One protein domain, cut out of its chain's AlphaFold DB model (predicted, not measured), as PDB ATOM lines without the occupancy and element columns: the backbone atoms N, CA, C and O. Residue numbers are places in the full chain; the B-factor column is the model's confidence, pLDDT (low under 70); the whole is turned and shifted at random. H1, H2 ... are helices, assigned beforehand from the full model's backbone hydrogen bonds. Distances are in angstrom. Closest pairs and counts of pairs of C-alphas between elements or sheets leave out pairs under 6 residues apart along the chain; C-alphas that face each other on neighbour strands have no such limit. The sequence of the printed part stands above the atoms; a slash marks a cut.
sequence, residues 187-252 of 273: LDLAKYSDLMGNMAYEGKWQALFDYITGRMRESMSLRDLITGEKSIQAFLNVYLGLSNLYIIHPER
ATOM      1  N   LEU A 187     172.740 155.884 138.521       65.38
ATOM      2  CA  LEU A 187     172.679 155.872 137.060       65.38
ATOM      3  C   LEU A 187     171.264 155.544 136.581       65.38
ATOM      4  O   LEU A 187     170.848 154.381 136.612       65.38
ATOM      5  N   ASP A 188     170.576 156.556 136.052       75.31
ATOM      6  CA  ASP A 188     169.341 156.375 135.291       75.31
ATOM      7  C   ASP A 188     169.664 155.642 133.983       75.31
ATOM      8  O   ASP A 188     170.165 156.216 133.012       75.31
ATOM      9  N   LEU A 189     169.415 154.333 133.985       71.50
ATOM     10  CA  LEU A 189     169.695 153.469 132.846       71.50
ATOM     11  C   LEU A 189     168.884 153.801 131.610       71.50
ATOM     12  O   LEU A 189     169.392 153.580 130.514       71.50
ATOM     13  N   ALA A 190     167.640 154.244 131.782       76.25
ATOM     14  CA  ALA A 190     166.772 154.536 130.656       76.25
ATOM     15  C   ALA A 190     167.339 155.747 129.913       76.25
ATOM     16  O   ALA A 190     167.687 155.647 128.738       76.25
ATOM     17  N   LYS A 191     167.606 156.828 130.656       85.12
ATOM     18  CA  LYS A 191     168.246 158.026 130.109       85.12
ATOM     19  C   LYS A 191     169.617 157.730 129.501       85.12
ATOM     20  O   LYS A 191     169.912 158.194 128.405       85.12
ATOM     21  N   TYR A 192     170.462 156.958 130.186       83.69
ATOM     22  CA  TYR A 192     171.772 156.577 129.653       83.69
ATOM     23  C   TYR A 192     171.652 155.760 128.353       83.69
ATOM     24  O   TYR A 192     172.391 156.017 127.405       83.69
ATOM     25  N   SER A 193     170.718 154.805 128.288       81.69
ATOM     26  CA  SER A 193     170.489 153.982 127.094       81.69
ATOM     27  C   SER A 193     170.069 154.832 125.897       81.69
ATOM     28  O   SER A 193     170.611 154.648 124.808       81.69
ATOM     29  N   ASP A 194     169.172 155.799 126.102       88.44
ATOM     30  CA  ASP A 194     168.736 156.721 125.048       88.44
ATOM     31  C   ASP A 194     169.891 157.599 124.554       88.44
ATOM     32  O   ASP A 194     170.097 157.753 123.352       88.44
ATOM     33  N   LEU A 195     170.701 158.137 125.472       90.81
ATOM     34  CA  LEU A 195     171.875 158.945 125.124       90.81
ATOM     35  C   LEU A 195     172.915 158.139 124.334       90.81
ATOM     36  O   LEU A 195     173.466 158.642 123.354       90.81
ATOM     37  N   MET A 196     173.149 156.881 124.716       87.00
ATOM     38  CA  MET A 196     174.024 155.976 123.968       87.00
ATOM     39  C   MET A 196     173.465 155.645 122.584       87.00
ATOM     40  O   MET A 196     174.227 155.620 121.620       87.00
ATOM     41  N   GLY A 197     172.154 155.415 122.469       85.50
ATOM     42  CA  GLY A 197     171.488 155.187 121.185       85.50
ATOM     43  C   GLY A 197     171.607 156.397 120.258       85.50
ATOM     44  O   GLY A 197     172.013 156.254 119.109       85.50
ATOM     45  N   ASN A 198     171.356 157.598 120.777       89.69
ATOM     46  CA  ASN A 198     171.488 158.849 120.027       89.69
ATOM     47  C   ASN A 198     172.930 159.096 119.562       89.69
ATOM     48  O   ASN A 198     173.154 159.555 118.443       89.69
ATOM     49  N   MET A 199     173.924 158.764 120.389       91.38
ATOM     50  CA  MET A 199     175.321 158.789 119.957       91.38
ATOM     51  C   MET A 199     175.581 157.762 118.843       91.38
ATOM     52  O   MET A 199     176.198 158.112 117.840       91.38
ATOM     53  N   ALA A 200     175.093 156.528 119.000       86.31
ATOM     54  CA  ALA A 200     175.336 155.420 118.075       86.31
ATOM     55  C   ALA A 200     174.712 155.593 116.697       86.31
ATOM     56  O   ALA A 200     175.369 155.337 115.690       86.31
ATOM     57  N   TYR A 201     173.456 156.018 116.657       87.12
ATOM     58  CA  TYR A 201     172.672 156.044 115.427       87.12
ATOM     59  C   TYR A 201     172.586 157.437 114.806       87.12
ATOM     60  O   TYR A 201     172.421 157.546 113.596       87.12
ATOM     61  N   GLU A 202     172.731 158.496 115.606       89.62
ATOM     62  CA  GLU A 202     172.551 159.881 115.149       89.62
ATOM     63  C   GLU A 202     173.804 160.751 115.341       89.62
ATOM     64  O   GLU A 202     173.792 161.934 115.004       89.62
ATOM     65  N   GLY A 203     174.890 160.207 115.903       86.50
ATOM     66  CA  GLY A 203     176.130 160.949 116.153       86.50
ATOM     67  C   GLY A 203     176.018 162.026 117.241       86.50
ATOM     68  O   GLY A 203     176.920 162.852 117.384       86.50
ATOM     69  N   LYS A 204     174.937 162.040 118.031       90.94
ATOM     70  CA  LYS A 204     174.671 163.048 119.075       90.94
ATOM     71  C   LYS A 204     175.432 162.744 120.372       90.94
ATOM     72  O   LYS A 204     174.842 162.413 121.397       90.94
ATOM     73  N   TRP A 205     176.758 162.863 120.336       89.56
ATOM     74  CA  TRP A 205     177.636 162.522 121.465       89.56
ATOM     75  C   TRP A 205     177.611 163.548 122.615       89.56
ATOM     76  O   TRP A 205     177.772 163.164 123.769       89.56
ATOM     77  N   GLN A 206     177.381 164.837 122.342       91.19
ATOM     78  CA  GLN A 206     177.503 165.918 123.340       91.19
ATOM     79  C   GLN A 206     176.632 165.687 124.580       91.19
ATOM     80  O   GLN A 206     177.133 165.709 125.700       91.19
ATOM     81  N   ALA A 207     175.357 165.354 124.377       89.25
ATOM     82  CA  ALA A 207     174.415 165.123 125.470       89.25
ATOM     83  C   ALA A 207     174.815 163.937 126.368       89.25
ATOM     84  O   ALA A 207     174.555 163.951 127.572       89.25
ATOM     85  N   LEU A 208     175.462 162.914 125.798       88.19
ATOM     86  CA  LEU A 208     176.011 161.801 126.565       88.19
ATOM     87  C   LEU A 208     177.187 162.267 127.429       88.19
ATOM     88  O   LEU A 208     177.221 161.968 128.620       88.19
ATOM     89  N   PHE A 209     178.136 163.006 126.854       87.44
ATOM     90  CA  PHE A 209     179.294 163.506 127.597       87.44
ATOM     91  C   PHE A 209     178.892 164.500 128.691       87.44
ATOM     92  O   PHE A 209     179.408 164.412 129.804       87.44
ATOM     93  N   ASP A 210     177.921 165.377 128.438       87.81
ATOM     94  CA  ASP A 210     177.370 166.281 129.455       87.81
ATOM     95  C   ASP A 210     176.720 165.501 130.604       87.81
ATOM     96  O   ASP A 210     176.920 165.815 131.779       87.81
ATOM     97  N   TYR A 211     175.992 164.427 130.285       85.12
ATOM     98  CA  TYR A 211     175.421 163.541 131.296       85.12
ATOM     99  C   TYR A 211     176.506 162.840 132.126       85.12
ATOM    100  O   TYR A 211     176.453 162.874 133.356       85.12
ATOM    101  N   ILE A 212     177.509 162.236 131.477       80.62
ATOM    102  CA  ILE A 212     178.609 161.529 132.153       80.62
ATOM    103  C   ILE A 212     179.410 162.497 133.031       80.62
ATOM    104  O   ILE A 212     179.662 162.202 134.197       80.62
ATOM    105  N   THR A 213     179.780 163.668 132.510       79.56
ATOM    106  CA  THR A 213     180.547 164.678 133.258       79.56
ATOM    107  C   THR A 213     179.749 165.275 134.415       79.56
ATOM    108  O   THR A 213     180.321 165.518 135.478       79.56
ATOM    109  N   GLY A 214     178.432 165.449 134.261       79.81
ATOM    110  CA  GLY A 214     177.532 165.817 135.354       79.81
ATOM    111  C   GLY A 214     177.579 164.800 136.494       79.81
ATOM    112  O   GLY A 214     177.868 165.165 137.632       79.81
ATOM    113  N   ARG A 215     177.420 163.508 136.176       75.06
ATOM    114  CA  ARG A 215     177.520 162.424 137.172       75.06
ATOM    115  C   ARG A 215     178.903 162.311 137.800       75.06
ATOM    116  O   ARG A 215     179.028 162.017 138.988       75.06
ATOM    117  N   MET A 216     179.948 162.575 137.027       71.56
ATOM    118  CA  MET A 216     181.316 162.588 137.531       71.56
ATOM    119  C   MET A 216     181.516 163.679 138.596       71.56
ATOM    120  O   MET A 216     182.130 163.430 139.629       71.56
ATOM    121  N   ARG A 217     180.958 164.876 138.381       71.38
ATOM    122  CA  ARG A 217     181.029 165.988 139.347       71.38
ATOM    123  C   ARG A 217     180.248 165.721 140.632       71.38
ATOM    124  O   ARG A 217     180.654 166.202 141.680       71.38
ATOM    125  N   GLU A 218     179.150 164.976 140.549       69.50
ATOM    126  CA  GLU A 218     178.338 164.588 141.712       69.50
ATOM    127  C   GLU A 218     179.022 163.515 142.575       69.50
ATOM    128  O   GLU A 218     178.828 163.486 143.787       69.50
ATOM    129  N   SER A 219     179.829 162.643 141.961       58.06
ATOM    130  CA  SER A 219     180.418 161.462 142.611       58.06
ATOM    131  C   SER A 219     181.879 161.625 143.051       58.06
ATOM    132  O   SER A 219     182.367 160.805 143.830       58.06
ATOM    133  N   MET A 220     182.595 162.656 142.586       60.03
ATOM    134  CA  MET A 220     184.022 162.856 142.876       60.03
ATOM    135  C   MET A 220     184.284 164.146 143.658       60.03
ATOM    136  O   MET A 220     183.662 165.180 143.419       60.03
ATOM    137  N   SER A 221     185.256 164.113 144.579       57.19
ATOM    138  CA  SER A 221     185.701 165.326 145.267       57.19
ATOM    139  C   SER A 221     186.471 166.240 144.302       57.19
ATOM    140  O   SER A 221     187.149 165.769 143.386       57.19
ATOM    141  N   LEU A 222     186.425 167.561 144.523       45.50
ATOM    142  CA  LEU A 222     187.115 168.553 143.679       45.50
ATOM    143  C   LEU A 222     188.627 168.260 143.519       45.50
ATOM    144  O   LEU A 222     189.232 168.641 142.523       45.50
ATOM    145  N   ARG A 223     189.240 167.565 144.491       44.41
ATOM    146  CA  ARG A 223     190.664 167.193 144.498       44.41
ATOM    147  C   ARG A 223     190.986 166.049 143.528       44.41
ATOM    148  O   ARG A 223     192.025 166.098 142.869       44.41
ATOM    149  N   ASP A 224     190.084 165.077 143.402       50.19
ATOM    150  CA  ASP A 224     190.230 163.928 142.496       50.19
ATOM    151  C   ASP A 224     190.034 164.344 141.026       50.19
ATOM    152  O   ASP A 224     190.695 163.820 140.132       50.19
ATOM    153  N   LEU A 225     189.192 165.358 140.785       50.25
ATOM    154  CA  LEU A 225     188.971 165.976 139.469       50.25
ATOM    155  C   LEU A 225     190.183 166.771 138.950       50.25
ATOM    156  O   LEU A 225     190.409 166.809 137.745       50.25
ATOM    157  N   ILE A 226     190.961 167.402 139.839       43.97
ATOM    158  CA  ILE A 226     192.094 168.271 139.462       43.97
ATOM    159  C   ILE A 226     193.388 167.472 139.218       43.97
ATOM    160  O   ILE A 226     194.248 167.919 138.466       43.97
ATOM    161  N   THR A 227     193.545 166.292 139.832       49.97
ATOM    162  CA  THR A 227     194.793 165.497 139.765       49.97
ATOM    163  C   THR A 227     194.668 164.159 139.025       49.97
ATOM    164  O   THR A 227     195.675 163.482 138.826       49.97
ATOM    165  N   GLY A 228     193.464 163.764 138.596       59.84
ATOM    166  CA  GLY A 228     193.163 162.388 138.196       59.84
ATOM    167  C   GLY A 228     192.726 162.193 136.745       59.84
ATOM    168  O   GLY A 228     191.651 161.644 136.532       59.84
ATOM    169  N   GLU A 229     193.546 162.536 135.744       66.44
ATOM    170  CA  GLU A 229     193.292 162.167 134.331       66.44
ATOM    171  C   GLU A 229     192.943 160.676 134.187       66.44
ATOM    172  O   GLU A 229     191.913 160.323 133.616       66.44
ATOM    173  N   LYS A 230     193.724 159.802 134.828       61.84
ATOM    174  CA  LYS A 230     193.449 158.357 134.868       61.84
ATOM    175  C   LYS A 230     192.104 158.024 135.512       61.84
ATOM    176  O   LYS A 230     191.420 157.111 135.068       61.84
ATOM    177  N   SER A 231     191.687 158.788 136.523       60.91
ATOM    178  CA  SER A 231     190.378 158.610 137.165       60.91
ATOM    179  C   SER A 231     189.224 159.082 136.276       60.91
ATOM    180  O   SER A 231     188.174 158.444 136.274       60.91
ATOM    181  N   ILE A 232     189.416 160.148 135.488       70.00
ATOM    182  CA  ILE A 232     188.468 160.580 134.448       70.00
ATOM    183  C   ILE A 232     188.340 159.495 133.377       70.00
ATOM    184  O   ILE A 232     187.228 159.077 133.061       70.00
ATOM    185  N   GLN A 233     189.467 159.007 132.851       71.19
ATOM    186  CA  GLN A 233     189.498 157.951 131.836       71.19
ATOM    187  C   GLN A 233     188.814 156.678 132.334       71.19
ATOM    188  O   GLN A 233     187.992 156.103 131.629       71.19
ATOM    189  N   ALA A 234     189.082 156.273 133.574       65.19
ATOM    190  CA  ALA A 234     188.397 155.166 134.225       65.19
ATOM    191  C   ALA A 234     186.885 155.319 134.223       65.19
ATOM    192  O   ALA A 234     186.151 154.408 133.849       65.19
ATOM    193  N   PHE A 235     186.429 156.486 134.674       70.31
ATOM    194  CA  PHE A 235     185.023 156.797 134.812       70.31
ATOM    195  C   PHE A 235     184.358 156.771 133.438       70.31
ATOM    196  O   PHE A 235     183.345 156.103 133.254       70.31
ATOM    197  N   LEU A 236     184.982 157.400 132.442       75.81
ATOM    198  CA  LEU A 236     184.504 157.386 131.069       75.81
ATOM    199  C   LEU A 236     184.464 155.965 130.489       75.81
ATOM    200  O   LEU A 236     183.440 155.573 129.940       75.81
ATOM    201  N   ASN A 237     185.523 155.171 130.667       71.69
ATOM    202  CA  ASN A 237     185.592 153.782 130.205       71.69
ATOM    203  C   ASN A 237     184.508 152.918 130.845       71.69
ATOM    204  O   ASN A 237     183.876 152.118 130.159       71.69
ATOM    205  N   VAL A 238     184.244 153.116 132.138       70.56
ATOM    206  CA  VAL A 238     183.136 152.459 132.831       70.56
ATOM    207  C   VAL A 238     181.819 152.868 132.195       70.56
ATOM    208  O   VAL A 238     181.079 151.982 131.783       70.56
ATOM    209  N   TYR A 239     181.534 154.171 132.073       75.06
ATOM    210  CA  TYR A 239     180.264 154.661 131.536       75.06
ATOM    211  C   TYR A 239     180.048 154.229 130.102       75.06
ATOM    212  O   TYR A 239     179.003 153.670 129.814       75.06
ATOM    213  N   LEU A 240     181.002 154.435 129.204       79.38
ATOM    214  CA  LEU A 240     180.886 153.988 127.819       79.38
ATOM    215  C   LEU A 240     180.778 152.453 127.758       79.38
ATOM    216  O   LEU A 240     180.036 151.915 126.935       79.38
ATOM    217  N   GLY A 241     181.484 151.746 128.650       73.19
ATOM    218  CA  GLY A 241     181.579 150.284 128.677       73.19
ATOM    219  C   GLY A 241     180.307 149.594 129.146       73.19
ATOM    220  O   GLY A 241     180.160 148.388 128.956       73.19
ATOM    221  N   LEU A 242     179.357 150.354 129.705       71.62
ATOM    222  CA  LEU A 242     178.033 149.848 130.070       71.62
ATOM    223  C   LEU A 242     177.159 149.529 128.852       71.62
ATOM    224  O   LEU A 242     176.128 148.872 129.022       71.62
ATOM    225  N   SER A 243     177.525 150.018 127.665       74.06
ATOM    226  CA  SER A 243     176.789 149.785 126.429       74.06
ATOM    227  C   SER A 243     177.404 148.663 125.594       74.06
ATOM    228  O   SER A 243     178.622 148.498 125.498       74.06
ATOM    229  N   ASN A 244     176.540 147.912 124.914       69.44
ATOM    230  CA  ASN A 244     176.947 146.921 123.916       69.44
ATOM    231  C   ASN A 244     177.097 147.509 122.505       69.44
ATOM    232  O   ASN A 244     177.507 146.792 121.600       69.44
ATOM    233  N   LEU A 245     176.809 148.803 122.320       75.38
ATOM    234  CA  LEU A 245     176.857 149.465 121.011       75.38
ATOM    235  C   LEU A 245     178.287 149.720 120.513       75.38
ATOM    236  O   LEU A 245     178.510 149.827 119.311       75.38
ATOM    237  N   TYR A 246     179.260 149.786 121.425       71.94
ATOM    238  CA  TYR A 246     180.654 150.082 121.105       71.94
ATOM    239  C   TYR A 246     181.623 149.118 121.793       71.94
ATOM    240  O   TYR A 246     181.306 148.493 122.811       71.94
ATOM    241  N   ILE A 247     182.817 149.007 121.211       68.62
ATOM    242  CA  ILE A 247     184.003 148.423 121.839       68.62
ATOM    243  C   ILE A 247     184.915 149.592 122.203       68.62
ATOM    244  O   ILE A 247     185.181 150.449 121.361       68.62
ATOM    245  N   ILE A 248     185.370 149.636 123.452       68.25
ATOM    246  CA  ILE A 248     186.221 150.721 123.945       68.25
ATOM    247  C   ILE A 248     187.659 150.256 123.921       68.25
ATOM    248  O   ILE A 248     188.012 149.214 124.481       68.25
ATOM    249  N   HIS A 249     188.495 151.070 123.299       62.31
ATOM    250  CA  HIS A 249     189.931 150.909 123.343       62.31
ATOM    251  C   HIS A 249     190.474 151.942 124.333       62.31
ATOM    252  O   HIS A 249     190.426 153.125 124.022       62.31
ATOM    253  N   PRO A 250     190.946 151.539 125.529       55.09
ATOM    254  CA  PRO A 250     191.659 152.477 126.385       55.09
ATOM    255  C   PRO A 250     192.929 152.937 125.662       55.09
ATOM    256  O   PRO A 250     193.563 152.141 124.956       55.09
ATOM    257  N   GLU A 251     193.300 154.207 125.832       50.09
ATOM    258  CA  GLU A 251     194.553 154.733 125.295       50.09
ATOM    259  C   GLU A 251     195.722 153.867 125.784       50.09
ATOM    260  O   GLU A 251     195.954 153.697 126.981       50.09
ATOM    261  N   ARG A 252     196.472 153.284 124.847       45.78
ATOM    262  CA  ARG A 252     197.785 152.711 125.152       45.78
ATOM    263  C   ARG A 252     198.786 153.860 125.138       45.78
ATOM    264  O   ARG A 252     198.753 154.656 124.202       45.78
TER     265      ARG A 252
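This is residues 187 to 252 of the 273 residues of a protein of Candidatus Aminicenantes bacterium (UniProt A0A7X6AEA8). A helical hairpin of H1 and H2 makes one side of the domain; beyond the far end of H2 the short helix H3 makes the turn, and H4 comes back across H2 at a steep angle. After H4 an unnamed tail, residues 242 to 252, folds back toward the H3 end. The printed part has 66 residues with four named helices, H1 to H4 in order, and no named strand: all helix. It is compact, with a radius of gyration of the C-alphas of 12.3 A, and spans 35 by 28 by 17 A.

Start at H2, residues 206 to 219. With residues 207 to 208 alone it touches H1, residues 189 to 202, closest at the C-alphas of Leu 208 and Leu 195, 5.2 A apart; this hairpin runs opposite ways at a shallow tilt of 31 degrees. Residues 212 to 216 of H2 only just touch residues 235 to 239 of H4, residues 229 to 241, with 3 pairs of C-alphas within 8 A, the closest those of Ile 212 and Tyr 239, 7.1 A; the tilt is steep, 59 degrees, opposite ways. H3, residues 222 to 227, and H4 only just touch, with 3 pairs, and only at the corner, closest at the C-alphas of Leu 225 and Ile 232, 7.4 A. H1 and H4 are only just apart, closest 8.1 A. In H1, H2, H3 and H4 every O i to N i+4 pair is within hydrogen-bond range.

Find C-alpha 206 at (177.503, 165.918, 123.340); from there H2 runs 20.0 A. H1 begins at C-alpha 189, (169.695, 153.469, 132.846), and runs 19.0 A. H3 is 9.1 A long. H4 runs 17.6 A to C-alpha 241 at (181.579, 150.284, 128.677).

The C-alphas of Tyr 201 and Arg 223 are the farthest apart, 36.0 A. The printed part has no cut, and its three links between helices are tight. Mean pLDDT of the printed part is 72.8; look for values under 70 at residues 187, 218 to 231, 234, 244 and 247 to 252.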